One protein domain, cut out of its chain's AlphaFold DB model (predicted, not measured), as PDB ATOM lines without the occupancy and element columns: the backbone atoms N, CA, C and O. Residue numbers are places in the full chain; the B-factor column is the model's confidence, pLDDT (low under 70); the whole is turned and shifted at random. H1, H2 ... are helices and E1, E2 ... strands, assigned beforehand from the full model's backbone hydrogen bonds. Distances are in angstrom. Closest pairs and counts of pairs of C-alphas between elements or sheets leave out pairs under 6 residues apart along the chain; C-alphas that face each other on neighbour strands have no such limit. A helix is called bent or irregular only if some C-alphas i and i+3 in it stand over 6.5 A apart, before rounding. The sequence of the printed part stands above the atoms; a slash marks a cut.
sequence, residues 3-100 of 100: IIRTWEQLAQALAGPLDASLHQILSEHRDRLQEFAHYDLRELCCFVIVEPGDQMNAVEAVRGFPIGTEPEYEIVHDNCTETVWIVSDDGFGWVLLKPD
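This is residues 3 to 100 of the 100 residues of an uncharacterized protein of Sphingomonas sp. Root710 (UniProt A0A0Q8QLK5). A mixed sheet of four strands, E1 E4 E3 E2, has one face covered by the long helix H2, which runs along the strands over E4 and E3, and H1 folds back on H2 as the other half of a helical hairpin. H4 only grazes the sheet with its residues 59 to 63, and residues 3 to 4 pair with residues 47 to 48 of edge strand E1. The printed part has 98 residues, with four named helices and four named strands in the order H1 H2 H3 E1 H4 E2 E3 E4, and its class is mixed, helices and strands. It is compact, with a radius of gyration of the C-alphas of 12.9 A, and rounded, spanning 33 by 33 by 21 A.

H1, residues 7 to 15, and H2, residues 20 to 36, touch at a shallow tilt of 30 degrees, opposite ways; the closest C-alphas are those of Leu 14 and His 23, 6.1 A apart, and H2 touches H1 with residues 23 to 30 alone. H2 is only just irregular: C-alphas 32 and 35 are 6.9 A apart. H3, residues 41 to 44, only grazes the sheet. E1, residues 45 to 49, is the parallel neighbour of E4, residues 93 to 99, with N 48 and O 95 2.8 A apart. H4, residues 56 to 63, comes closest to E1 at the C-alphas of Val 59 and Val 48, 7.6 A apart. E1, H4 and E2, residues 73 to 77, make a split strand-helix-strand unit, two strands running the same way with others between them, its crossover right-handed. E2, E3, residues 80 to 86, and E4 form a meander, each strand the antiparallel neighbour of the one before; N 75 and O 82 are 2.8 A apart, and N 96 and O 83 are 2.8 A apart. H2 is on the sheet at a height over the sheet of 9.4 A, and on the local plane its line stands at 5 degrees to E3. Every O i to N i+4 pair is within hydrogen-bond range in H1 and H4, and 11 of 13 are in H2; H3 is too short for such a pair.

H1 begins at C-alpha 7, (268.378, 388.592, 309.392), and is 12.2 A long. H2 is 24.9 A, H3 5.0 A, E1 13.2 A, H4 10.8 A, E2 13.0 A and E3 19.9 A. E4 is 19.2 A long and ends at C-alpha 99, (285.458, 376.471, 315.764).

The C-alphas farthest apart are those of His 38 and Gly 53, 35.4 A. The printed part has no cut, and no link is long. The mean pLDDT of the printed part is 90.7, and no printed residue is under 70.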
ATOM      1  N   ILE A   3     273.102 381.616 318.627       94.44
ATOM      2  CA  ILE A   3     272.028 381.144 317.744       94.44
ATOM      3  C   ILE A   3     271.558 382.312 316.884       94.44
ATOM      4  O   ILE A   3     271.108 383.331 317.413       94.44
ATOM      5  N   ILE A   4     271.616 382.136 315.568       96.62
ATOM      6  CA  ILE A   4     271.172 383.127 314.589       96.62
ATOM      7  C   ILE A   4     269.961 382.560 313.863       96.62
ATOM      8  O   ILE A   4     270.038 381.544 313.174       96.62
ATOM      9  N   ARG A   5     268.832 383.236 314.047       95.44
ATOM     10  CA  ARG A   5     267.528 382.876 313.494       95.44
ATOM     11  C   ARG A   5     266.924 383.992 312.662       95.44
ATOM     12  O   ARG A   5     266.059 383.711 311.855       95.44
ATOM     13  N   THR A   6     267.349 385.239 312.843       96.75
ATOM     14  CA  THR A   6     266.824 386.382 312.087       96.75
ATOM     15  C   THR A   6     267.909 387.055 311.258       96.75
ATOM     16  O   THR A   6     269.097 387.003 311.588       96.75
ATOM     17  N   TRP A   7     267.490 387.756 310.204       97.12
ATOM     18  CA  TRP A   7     268.378 388.592 309.392       97.12
ATOM     19  C   TRP A   7     269.127 389.640 310.220       97.12
ATOM     20  O   TRP A   7     270.308 389.884 309.989       97.12
ATOM     21  N   GLU A   8     268.469 390.221 311.225       97.06
ATOM     22  CA  GLU A   8     269.082 391.191 312.139       97.06
ATOM     23  C   GLU A   8     270.183 390.557 312.992       97.06
ATOM     24  O   GLU A   8     271.254 391.140 313.140       97.06
ATOM     25  N   GLN A   9     269.957 389.345 313.511       97.25
ATOM     26  CA  GLN A   9     270.974 388.602 314.260       97.25
ATOM     27  C   GLN A   9     272.164 388.234 313.372       97.25
ATOM     28  O   GLN A   9     273.304 388.330 313.818       97.25
ATOM     29  N   LEU A  10     271.915 387.856 312.113       97.19
ATOM     30  CA  LEU A  10     272.974 387.556 311.151       97.19
ATOM     31  C   LEU A  10     273.808 388.805 310.853       97.19
ATOM     32  O   LEU A  10     275.035 388.761 310.908       97.19
ATOM     33  N   ALA A  11     273.148 389.938 310.604       96.88
ATOM     34  CA  ALA A  11     273.815 391.217 310.399       96.88
ATOM     35  C   ALA A  11     274.609 391.655 311.639       96.88
ATOM     36  O   ALA A  11     275.737 392.125 311.511       96.88
ATOM     37  N   GLN A  12     274.055 391.465 312.839       96.75
ATOM     38  CA  GLN A  12     274.733 391.775 314.094       96.75
ATOM     39  C   GLN A  12     275.967 390.896 314.311       96.75
ATOM     40  O   GLN A  12     277.002 391.413 314.724       96.75
ATOM     41  N   ALA A  13     275.875 389.594 314.024       95.44
ATOM     42  CA  ALA A  13     277.007 388.680 314.117       95.44
ATOM     43  C   ALA A  13     278.126 389.103 313.154       95.44
ATOM     44  O   ALA A  13     279.267 389.251 313.579       95.44
ATOM     45  N   LEU A  14     277.789 389.399 311.894       96.50
ATOM     46  CA  LEU A  14     278.743 389.863 310.879       96.50
ATOM     47  C   LEU A  14     279.367 391.232 311.194       96.50
ATOM     48  O   LEU A  14     280.496 391.495 310.801       96.50
ATOM     49  N   ALA A  15     278.656 392.111 311.903       96.50
ATOM     50  CA  ALA A  15     279.199 393.391 312.361       96.50
ATOM     51  C   ALA A  15     280.026 393.277 313.658       96.50
ATOM     52  O   ALA A  15     280.691 394.237 314.052       96.50
ATOM     53  N   GLY A  16     279.938 392.140 314.352       91.75
ATOM     54  CA  GLY A  16     280.623 391.873 315.608       91.75
ATOM     55  C   GLY A  16     282.033 391.299 315.425       91.75
ATOM     56  O   GLY A  16     282.482 391.045 314.307       91.75
ATOM     57  N   PRO A  17     282.760 391.081 316.535       90.44
ATOM     58  CA  PRO A  17     284.043 390.395 316.500       90.44
ATOM     59  C   PRO A  17     283.819 388.896 316.255       90.44
ATOM     60  O   PRO A  17     283.476 388.158 317.174       90.44
ATOM     61  N   LEU A  18     284.014 388.461 315.011       90.38
ATOM     62  CA  LEU A  18     284.066 387.052 314.625       90.38
ATOM     63  C   LEU A  18     285.458 386.705 314.109       90.38
ATOM     64  O   LEU A  18     286.110 387.526 313.458       90.38
ATOM     65  N   ASP A  19     285.886 385.468 314.347       90.00
ATOM     66  CA  ASP A  19     287.057 384.917 313.675       90.00
ATOM     67  C   ASP A  19     286.873 384.940 312.154       90.00
ATOM     68  O   ASP A  19     285.756 384.822 311.639       90.00
ATOM     69  N   ALA A  20     287.980 385.069 311.422       90.62
ATOM     70  CA  ALA A  20     287.956 385.248 309.970       90.62
ATOM     71  C   ALA A  20     287.181 384.131 309.248       90.62
ATOM     72  O   ALA A  20     286.376 384.426 308.365       90.62
ATOM     73  N   SER A  21     287.363 382.871 309.664       91.94
ATOM     74  CA  SER A  21     286.651 381.721 309.095       91.94
ATOM     75  C   SER A  21     285.142 381.800 309.345       91.94
ATOM     76  O   SER A  21     284.363 381.655 308.409       91.94
ATOM     77  N   LEU A  22     284.710 382.109 310.575       93.88
ATOM     78  CA  LEU A  22     283.284 382.268 310.898       93.88
ATOM     79  C   LEU A  22     282.656 383.419 310.110       93.88
ATOM     80  O   LEU A  22     281.568 383.273 309.554       93.88
ATOM     81  N   HIS A  23     283.350 384.556 310.038       95.31
ATOM     82  CA  HIS A  23     282.879 385.707 309.280       95.31
ATOM     83  C   HIS A  23     282.736 385.368 307.790       95.31
ATOM     84  O   HIS A  23     281.744 385.753 307.166       95.31
ATOM     85  N   GLN A  24     283.707 384.654 307.212       95.06
ATOM     86  CA  GLN A  24     283.653 384.217 305.820       95.06
ATOM     87  C   GLN A  24     282.456 383.291 305.577       95.06
ATOM     88  O   GLN A  24     281.625 383.606 304.727       95.06
ATOM     89  N   ILE A  25     282.312 382.220 306.365       96.06
ATOM     90  CA  ILE A  25     281.231 381.236 306.202       96.06
ATOM     91  C   ILE A  25     279.855 381.909 306.312       96.06
ATOM     92  O   ILE A  25     278.990 381.720 305.456       96.06
ATOM     93  N   LEU A  26     279.648 382.753 307.330       96.62
ATOM     94  CA  LEU A  26     278.384 383.478 307.501       96.62
ATOM     95  C   LEU A  26     278.122 384.482 306.372       96.62
ATOM     96  O   LEU A  26     276.969 384.665 305.980       96.62
ATOM     97  N   SER A  27     279.164 385.125 305.839       97.06
ATOM     98  CA  SER A  27     279.026 386.048 304.705       97.06
ATOM     99  C   SER A  27     278.618 385.307 303.434       97.06
ATOM    100  O   SER A  27     277.714 385.754 302.737       97.06
ATOM    101  N   GLU A  28     279.228 384.152 303.164       96.25
ATOM    102  CA  GLU A  28     278.880 383.312 302.016       96.25
ATOM    103  C   GLU A  28     277.439 382.795 302.115       96.25
ATOM    104  O   GLU A  28     276.695 382.846 301.135       96.25
ATOM    105  N   HIS A  29     277.002 382.356 303.301       96.38
ATOM    106  CA  HIS A  29     275.600 381.991 303.532       96.38
ATOM    107  C   HIS A  29     274.651 383.171 303.343       96.38
ATOM    108  O   HIS A  29     273.642 383.018 302.659       96.38
ATOM    109  N   ARG A  30     274.966 384.349 303.899       96.88
ATOM    110  CA  ARG A  30     274.170 385.569 303.691       96.88
ATOM    111  C   ARG A  30     274.007 385.861 302.201       96.88
ATOM    112  O   ARG A  30     272.890 386.117 301.764       96.88
ATOM    113  N   ASP A  31     275.098 385.819 301.440       97.31
ATOM    114  CA  ASP A  31     275.092 386.159 300.016       97.31
ATOM    115  C   ASP A  31     274.257 385.165 299.202       97.31
ATOM    116  O   ASP A  31     273.483 385.583 298.340       97.31
ATOM    117  N   ARG A  32     274.337 383.866 299.524       94.19
ATOM    118  CA  ARG A  32     273.469 382.835 298.925       94.19
ATOM    119  C   ARG A  32     271.997 383.044 299.273       94.19
ATOM    120  O   ARG A  32     271.144 382.954 298.403       94.19
ATOM    121  N   LEU A  33     271.690 383.338 300.535       95.19
ATOM    122  CA  LEU A  33     270.311 383.479 301.007       95.19
ATOM    123  C   LEU A  33     269.682 384.832 300.635       95.19
ATOM    124  O   LEU A  33     268.477 385.013 300.808       95.19
ATOM    125  N   GLN A  34     270.460 385.787 300.116       93.31
ATOM    126  CA  GLN A  34     269.986 387.136 299.813       93.31
ATOM    127  C   GLN A  34     268.852 387.156 298.776       93.31
ATOM    128  O   GLN A  34     267.974 388.018 298.848       93.31
ATOM    129  N   GLU A  35     268.818 386.202 297.840       94.12
ATOM    130  CA  GLU A  35     267.703 386.076 296.886       94.12
ATOM    131  C   GLU A  35     266.361 385.764 297.583       94.12
ATOM    132  O   GLU A  35     265.290 386.148 297.105       94.12
ATOM    133  N   PHE A  36     266.425 385.168 298.774       93.94
ATOM    134  CA  PHE A  36     265.296 384.808 299.628       93.94
ATOM    135  C   PHE A  36     265.078 385.796 300.783       93.94
ATOM    136  O   PHE A  36     264.282 385.519 301.672       93.94
ATOM    137  N   ALA A  37     265.715 386.975 300.776       90.75
ATOM    138  CA  ALA A  37     265.629 387.954 301.873       90.75
ATOM    139  C   ALA A  37     264.213 388.506 302.154       90.75
ATOM    140  O   ALA A  37     264.009 389.226 303.129       90.75
ATOM    141  N   HIS A  38     263.236 388.193 301.298       93.31
ATOM    142  CA  HIS A  38     261.823 388.495 301.512       93.31
ATOM    143  C   HIS A  38     261.112 387.486 302.433       93.31
ATOM    144  O   HIS A  38     260.026 387.796 302.921       93.31
ATOM    145  N   TYR A  39     261.714 386.319 302.676       94.19
ATOM    146  CA  TYR A  39     261.290 385.359 303.693       94.19
ATOM    147  C   TYR A  39     261.951 385.658 305.034       94.19
ATOM    148  O   TYR A  39     263.014 386.289 305.114       94.19
ATOM    149  N   ASP A  40     261.332 385.180 306.111       94.19
ATOM    150  CA  ASP A  40     261.986 385.200 307.410       94.19
ATOM    151  C   ASP A  40     263.165 384.224 307.387       94.19
ATOM    152  O   ASP A  40     263.034 383.096 306.916       94.19
ATOM    153  N   LEU A  41     264.322 384.619 307.925       95.19
ATOM    154  CA  LEU A  41     265.465 383.710 308.004       95.19
ATOM    155  C   LEU A  41     265.100 382.428 308.777       95.19
ATOM    156  O   LEU A  41     265.591 381.364 308.426       95.19
ATOM    157  N   ARG A  42     264.155 382.497 309.730       93.75
ATOM    158  CA  ARG A  42     263.605 381.341 310.466       93.75
ATOM    159  C   ARG A  42     262.892 380.314 309.592       93.75
ATOM    160  O   ARG A  42     262.681 379.202 310.062       93.75
ATOM    161  N   GLU A  43     262.477 380.693 308.392       92.69
ATOM    162  CA  GLU A  43     261.864 379.795 307.408       92.69
ATOM    163  C   GLU A  43     262.921 379.180 306.483       92.69
ATOM    164  O   GLU A  43     262.678 378.142 305.883       92.69
ATOM    165  N   LEU A  44     264.109 379.786 306.397       94.25
ATOM    166  CA  LEU A  44     265.194 379.337 305.525       94.25
ATOM    167  C   LEU A  44     266.200 378.466 306.276       94.25
ATOM    168  O   LEU A  44     266.547 377.375 305.827       94.25
ATOM    169  N   CYS A  45     266.702 378.949 307.414       94.81
ATOM    170  CA  CYS A  45     267.690 378.228 308.201       94.81
ATOM    171  C   CYS A  45     267.858 378.746 309.639       94.81
ATOM    172  O   CYS A  45     267.395 379.814 310.037       94.81
ATOM    173  N   CYS A  46     268.589 377.974 310.442       94.88
ATOM    174  CA  CYS A  46     269.111 378.400 311.734       94.88
ATOM    175  C   CYS A  46     270.613 378.120 311.798       94.88
ATOM    176  O   CYS A  46     271.041 376.976 311.618       94.88
ATOM    177  N   PHE A  47     271.405 379.146 312.121       96.19
ATOM    178  CA  PHE A  47     272.830 378.974 312.401       96.19
ATOM    179  C   PHE A  47     273.051 378.790 313.897       96.19
ATOM    180  O   PHE A  47     272.456 379.490 314.722       96.19
ATOM    181  N   VAL A  48     273.940 377.869 314.243       94.81
ATOM    182  CA  VAL A  48     274.398 377.636 315.609       94.81
ATOM    183  C   VAL A  48     275.916 377.686 315.612       94.81
ATOM    184  O   VAL A  48     276.552 376.855 314.975       94.81
ATOM    185  N   ILE A  49     276.492 378.645 316.330       93.94
ATOM    186  CA  ILE A  49     277.938 378.740 316.541       93.94
ATOM    187  C   ILE A  49     278.241 378.176 317.925       93.94
ATOM    188  O   ILE A  49     277.719 378.665 318.935       93.94
ATOM    189  N   VAL A  50     279.068 377.137 317.954       91.94
ATOM    190  CA  VAL A  50     279.553 376.515 319.185       91.94
ATOM    191  C   VAL A  50     280.677 377.375 319.755       91.94
ATOM    192  O   VAL A  50     281.611 377.734 319.049       91.94
ATOM    193  N   GLU A  51     280.593 377.704 321.037       88.81
ATOM    194  CA  GLU A  51     281.633 378.409 321.782       88.81
ATOM    195  C   GLU A  51     282.363 377.444 322.733       88.81
ATOM    196  O   GLU A  51     281.803 376.416 323.143       88.81
ATOM    197  N   PRO A  52     283.606 377.763 323.138       83.81
ATOM    198  CA  PRO A  52     284.329 376.971 324.124       83.81
ATOM    199  C   PRO A  52     283.511 376.758 325.405       83.81
ATOM    200  O   PRO A  52     283.106 377.706 326.074       83.81
ATOM    201  N   GLY A  53     283.298 375.492 325.768       82.50
ATOM    202  CA  GLY A  53     282.546 375.105 326.966       82.50
ATOM    203  C   GLY A  53     281.055 374.841 326.740       82.50
ATOM    204  O   GLY A  53     280.397 374.361 327.667       82.50
ATOM    205  N   ASP A  54     280.527 375.075 325.536       86.31
ATOM    206  CA  ASP A  54     279.176 374.638 325.197       86.31
ATOM    207  C   ASP A  54     279.065 373.114 325.242       86.31
ATOM    208  O   ASP A  54     279.924 372.372 324.756       86.31
ATOM    209  N   GLN A  55     277.968 372.632 325.820       83.00
ATOM    210  CA  GLN A  55     277.684 371.209 325.846       83.00
ATOM    211  C   GLN A  55     276.904 370.788 324.606       83.00
ATOM    212  O   GLN A  55     275.941 371.432 324.192       83.00
ATOM    213  N   MET A  56     277.288 369.645 324.045       78.06
ATOM    214  CA  MET A  56     276.701 369.144 322.808       78.06
ATOM    215  C   MET A  56     275.203 368.811 322.936       78.06
ATOM    216  O   MET A  56     274.429 369.011 322.006       78.06
ATOM    217  N   ASN A  57     274.763 368.403 324.128       81.44
ATOM    218  CA  ASN A  57     273.344 368.199 324.443       81.44
ATOM    219  C   ASN A  57     272.513 369.499 324.356       81.44
ATOM    220  O   ASN A  57     271.325 369.441 324.048       81.44
ATOM    221  N   ALA A  58     273.112 370.668 324.602       81.19
ATOM    222  CA  ALA A  58     272.440 371.956 324.482       81.19
ATOM    223  C   ALA A  58     272.225 372.316 323.005       81.19
ATOM    224  O   ALA A  58     271.173 372.845 322.653       81.19
ATOM    225  N   VAL A  59     273.178 371.957 322.138       80.69
ATOM    226  CA  VAL A  59     273.054 372.098 320.679       80.69
ATOM    227  C   VAL A  59     271.924 371.208 320.152       80.69
ATOM    228  O   VAL A  59     271.063 371.677 319.409       80.69
ATOM    229  N   GLU A  60     271.865 369.945 320.584       83.50
ATOM    230  CA  GLU A  60     270.781 369.018 320.214       83.50
ATOM    231  C   GLU A  60     269.410 369.499 320.702       83.50
ATOM    232  O   GLU A  60     268.433 369.439 319.954       83.50
ATOM    233  N   ALA A  61     269.328 370.038 321.923       81.12
ATOM    234  CA  ALA A  61     268.083 370.571 322.473       81.12
ATOM    235  C   ALA A  61     267.538 371.758 321.662       81.12
ATOM    236  O   ALA A  61     266.326 371.904 321.520       81.12
ATOM    237  N   VAL A  62     268.420 372.596 321.107       79.56
ATOM    238  CA  VAL A  62     268.038 373.709 320.223       79.56
ATOM    239  C   VAL A  62     267.554 373.206 318.865       79.56
ATOM    240  O   VAL A  62     266.630 373.793 318.301       79.56
ATOM    241  N   ARG A  63     268.171 372.134 318.361       79.00
ATOM    242  CA  ARG A  63     267.870 371.521 317.063       79.00
ATOM    243  C   ARG A  63     266.584 370.708 317.057       79.00
ATOM    244  O   ARG A  63     265.882 370.692 316.053       79.00
ATOM    245  N   GLY A  64     266.275 370.037 318.165       77.19
ATOM    246  CA  GLY A  64     265.143 369.116 318.270       77.19
ATOM    247  C   GLY A  64     265.406 367.727 317.670       77.19
ATOM    248  O   GLY A  64     264.489 366.911 317.621       77.19
ATOM    249  N   PHE A  65     266.639 367.440 317.239       72.75
ATOM    250  CA  PHE A  65     267.074 366.129 316.750       72.75
ATOM    251  C   PHE A  65     268.560 365.877 317.077       72.75
ATOM    252  O   PHE A  65     269.306 366.843 317.281       72.75
ATOM    253  N   PRO A  66     268.995 364.603 317.162       75.69
ATOM    254  CA  PRO A  66     270.364 364.255 317.537       75.69
ATOM    255  C   PRO A  66     271.394 364.701 316.494       75.69
ATOM    256  O   PRO A  66     271.129 364.696 315.296       75.69
ATOM    257  N   ILE A  67     272.619 364.983 316.931       70.94
ATOM    258  CA  ILE A  67     273.740 365.294 316.026       70.94
ATOM    259  C   ILE A  67     274.196 364.066 315.237       70.94
ATOM    260  O   ILE A  67     274.739 364.213 314.149       70.94
ATOM    261  N   GLY A  68     273.924 362.858 315.743       72.69
ATOM    262  CA  GLY A  68     274.179 361.603 315.029       72.69
ATOM    263  C   GLY A  68     273.318 361.390 313.776       72.69
ATOM    264  O   GLY A  68     273.482 360.375 313.104       72.69
ATOM    265  N   THR A  69     272.396 362.305 313.464       80.38
ATOM    266  CA  THR A  69     271.718 362.346 312.167       80.38
ATOM    267  C   THR A  69     272.731 362.679 311.072       80.38
ATOM    268  O   THR A  69     273.486 363.640 311.202       80.38
ATOM    269  N   GLU A  70     272.736 361.896 309.993       87.31
ATOM    270  CA  GLU A  70     273.631 362.106 308.851       87.31
ATOM    271  C   GLU A  70     273.436 363.519 308.267       87.31
ATOM    272  O   GLU A  70     272.292 363.911 308.010       87.31
ATOM    273  N   PRO A  71     274.509 364.324 308.143       92.56
ATOM    274  CA  PRO A  71     274.426 365.640 307.528       92.56
ATOM    275  C   PRO A  71     274.255 365.537 306.017       92.56
ATOM    276  O   PRO A  71     274.689 364.571 305.396       92.56
ATOM    277  N   GLU A  72     273.676 366.579 305.426       93.62
ATOM    278  CA  GLU A  72     273.675 366.750 303.971       93.62
ATOM    279  C   GLU A  72     275.117 366.932 303.477       93.62
ATOM    280  O   GLU A  72     275.535 366.334 302.487       93.62
ATOM    281  N   TYR A  73     275.900 367.734 304.204       94.25
ATOM    282  CA  TYR A  73     277.338 367.856 303.999       94.25
ATOM    283  C   TYR A  73     278.060 368.367 305.248       94.25
ATOM    284  O   TYR A  73     277.477 368.992 306.138       94.25
ATOM    285  N   GLU A  74     279.369 368.133 305.264       95.31
ATOM    286  CA  GLU A  74     280.308 368.696 306.228       95.31
ATOM    287  C   GLU A  74     281.529 369.244 305.483       95.31
ATOM    288  O   GLU A  74     282.081 368.579 304.602       95.31
ATOM    289  N   ILE A  75     281.933 370.468 305.818       95.19
ATOM    290  CA  ILE A  75     283.093 371.149 305.244       95.19
ATOM    291  C   ILE A  75     284.018 371.550 306.389       95.19
ATOM    292  O   ILE A  75     283.616 372.237 307.328       95.19
ATOM    293  N   VAL A  76     285.278 371.132 306.297       93.06
ATOM    294  CA  VAL A  76     286.326 371.543 307.232       93.06
ATOM    295  C   VAL A  76     287.060 372.735 306.632       93.06
ATOM    296  O   VAL A  76     287.719 372.614 305.600       93.06
ATOM    297  N   HIS A  77     286.923 373.881 307.287       89.06
ATOM    298  CA  HIS A  77     287.694 375.095 307.034       89.06
ATOM    299  C   HIS A  77     288.899 375.137 307.985       89.06
ATOM    300  O   HIS A  77     288.944 374.387 308.955       89.06
ATOM    301  N   ASP A  78     289.854 376.042 307.753       86.31
ATOM    302  CA  ASP A  78     291.144 376.062 308.472       86.31
ATOM    303  C   ASP A  78     291.058 376.059 310.012       86.31
ATOM    304  O   ASP A  78     291.958 375.521 310.646       86.31
ATOM    305  N   ASN A  79     290.024 376.673 310.604       89.56
ATOM    306  CA  ASN A  79     289.805 376.729 312.062       89.56
ATOM    307  C   ASN A  79     288.325 376.525 312.441       89.56
ATOM    308  O   ASN A  79     287.862 377.032 313.467       89.56
ATOM    309  N   CYS A  80     287.524 375.928 311.555       92.81
ATOM    310  CA  CYS A  80     286.091 375.764 311.785       92.81
ATOM    311  C   CYS A  80     285.538 374.608 310.960       92.81
ATOM    312  O   CYS A  80     285.719 374.552 309.748       92.81
ATOM    313  N   THR A  81     284.759 373.744 311.594       94.19
ATOM    314  CA  THR A  81     283.929 372.757 310.904       94.19
ATOM    315  C   THR A  81     282.527 373.322 310.695       94.19
ATOM    316  O   THR A  81     281.888 373.788 311.640       94.19
ATOM    317  N   GLU A  82     282.054 373.292 309.455       95.69
ATOM    318  CA  GLU A  82     280.688 373.617 309.063       95.69
ATOM    319  C   GLU A  82     279.935 372.326 308.753       95.69
ATOM    320  O   GLU A  82     280.291 371.605 307.823       95.69
ATOM    321  N   THR A  83     278.864 372.056 309.492       94.88
ATOM    322  CA  THR A  83     278.011 370.889 309.259       94.88
ATOM    323  C   THR A  83     276.592 371.349 308.954       94.88
ATOM    324  O   THR A  83     276.020 372.147 309.705       94.88
ATOM    325  N   VAL A  84     276.012 370.853 307.858       94.81
ATOM    326  CA  VAL A  84     274.695 371.285 307.376       94.81
ATOM    327  C   VAL A  84     273.730 370.116 307.258       94.81
ATOM    328  O   VAL A  84     274.070 369.055 306.743       94.81
ATOM    329  N   TRP A  85     272.497 370.330 307.713       93.69
ATOM    330  CA  TRP A  85     271.385 369.393 307.565       93.69
ATOM    331  C   TRP A  85     270.202 370.090 306.912       93.69
ATOM    332  O   TRP A  85     269.859 371.197 307.322       93.69
ATOM    333  N   ILE A  86     269.532 369.409 305.986       91.50
ATOM    334  CA  ILE A  86     268.206 369.790 305.497       91.50
ATOM    335  C   ILE A  86     267.200 368.839 306.141       91.50
ATOM    336  O   ILE A  86     267.306 367.625 305.982       91.50
ATOM    337  N   VAL A  87     266.279 369.370 306.945       84.56
ATOM    338  CA  VAL A  87     265.444 368.538 307.840       84.56
ATOM    339  C   VAL A  87     263.962 368.521 307.493       84.56
ATOM    340  O   VAL A  87     263.197 367.782 308.116       84.56
ATOM    341  N   SER A  88     263.558 369.294 306.495       82.12
ATOM    342  CA  SER A  88     262.189 369.339 305.990       82.12
ATOM    343  C   SER A  88     262.171 369.450 304.472       82.12
ATOM    344  O   SER A  88     263.158 369.799 303.825       82.12
ATOM    345  N   ASP A  89     261.026 369.091 303.904       85.69
ATOM    346  CA  ASP A  89     260.751 369.092 302.470       85.69
ATOM    347  C   ASP A  89     260.695 370.500 301.863       85.69
ATOM    348  O   ASP A  89     260.965 370.664 300.675       85.69
ATOM    349  N   ASP A  90     260.401 371.510 302.681       85.75
ATOM    350  CA  ASP A  90     260.494 372.929 302.321       85.75
ATOM    351  C   ASP A  90     261.941 373.443 302.189       85.75
ATOM    352  O   ASP A  90     262.152 374.563 301.722       85.75
ATOM    353  N   GLY A  91     262.935 372.620 302.539       88.19
ATOM    354  CA  GLY A  91     264.350 372.946 302.403       88.19
ATOM    355  C   GLY A  91     264.967 373.663 303.604       88.19
ATOM    356  O   GLY A  91     266.079 374.173 303.468       88.19
ATOM    357  N   PHE A  92     264.307 373.700 304.771       92.00
ATOM    358  CA  PHE A  92     264.878 374.338 305.962       92.00
ATOM    359  C   PHE A  92     266.228 373.721 306.370       92.00
ATOM    360  O   PHE A  92     266.353 372.506 306.582       92.00
ATOM    361  N   GLY A  93     267.221 374.593 306.558       92.88
ATOM    362  CA  GLY A  93     268.589 374.221 306.904       92.88
ATOM    363  C   GLY A  93     268.968 374.430 308.375       92.88
ATOM    364  O   GLY A  93     268.750 375.490 308.958       92.88
ATOM    365  N   TRP A  94     269.661 373.464 308.968       94.44
ATOM    366  CA  TRP A  94     270.477 373.682 310.165       94.44
ATOM    367  C   TRP A  94     271.936 373.817 309.769       94.44
ATOM    368  O   TRP A  94     272.468 372.916 309.133       94.44
ATOM    369  N   VAL A  95     272.583 374.901 310.194       95.25
ATOM    370  CA  VAL A  95     274.009 375.144 309.951       95.25
ATOM    371  C   VAL A  95     274.725 375.211 311.295       95.25
ATOM    372  O   VAL A  95     274.545 376.160 312.058       95.25
ATOM    373  N   LEU A  96     275.515 374.190 311.613       94.19
ATOM    374  CA  LEU A  96     276.358 374.158 312.805       94.19
ATOM    375  C   LEU A  96     277.764 374.615 312.431       94.19
ATOM    376  O   LEU A  96     278.401 374.013 311.573       94.19
ATOM    377  N   LEU A  97     278.248 375.649 313.106       94.88
ATOM    378  CA  LEU A  97     279.609 376.147 312.987       94.88
ATOM    379  C   LEU A  97     280.344 375.826 314.281       94.88
ATOM    380  O   LEU A  97     279.993 376.329 315.352       94.88
ATOM    381  N   LYS A  98     281.347 374.961 314.186       92.38
ATOM    382  CA  LYS A  98     282.173 374.545 315.311       92.38
ATOM    383  C   LYS A  98     283.611 375.009 315.067       92.38
ATOM    384  O   LYS A  98     284.311 374.351 314.299       92.38
ATOM    385  N   PRO A  99     284.048 376.108 315.700       89.69
ATOM    386  CA  PRO A  99     285.458 376.471 315.764       89.69
ATOM    387  C   PRO A  99     286.291 375.337 316.372       89.69
ATOM    388  O   PRO A  99     285.780 374.580 317.207       89.69
ATOM    389  N   ASP A 100     287.543 375.222 315.937       82.88
ATOM    390  CA  ASP A 100     288.485 374.200 316.421       82.88
ATOM    391  C   ASP A 100     288.888 374.364 317.899       82.88
ATOM    392  O   ASP A 100     289.022 375.515 318.380       82.88
TER     393      ASP A 100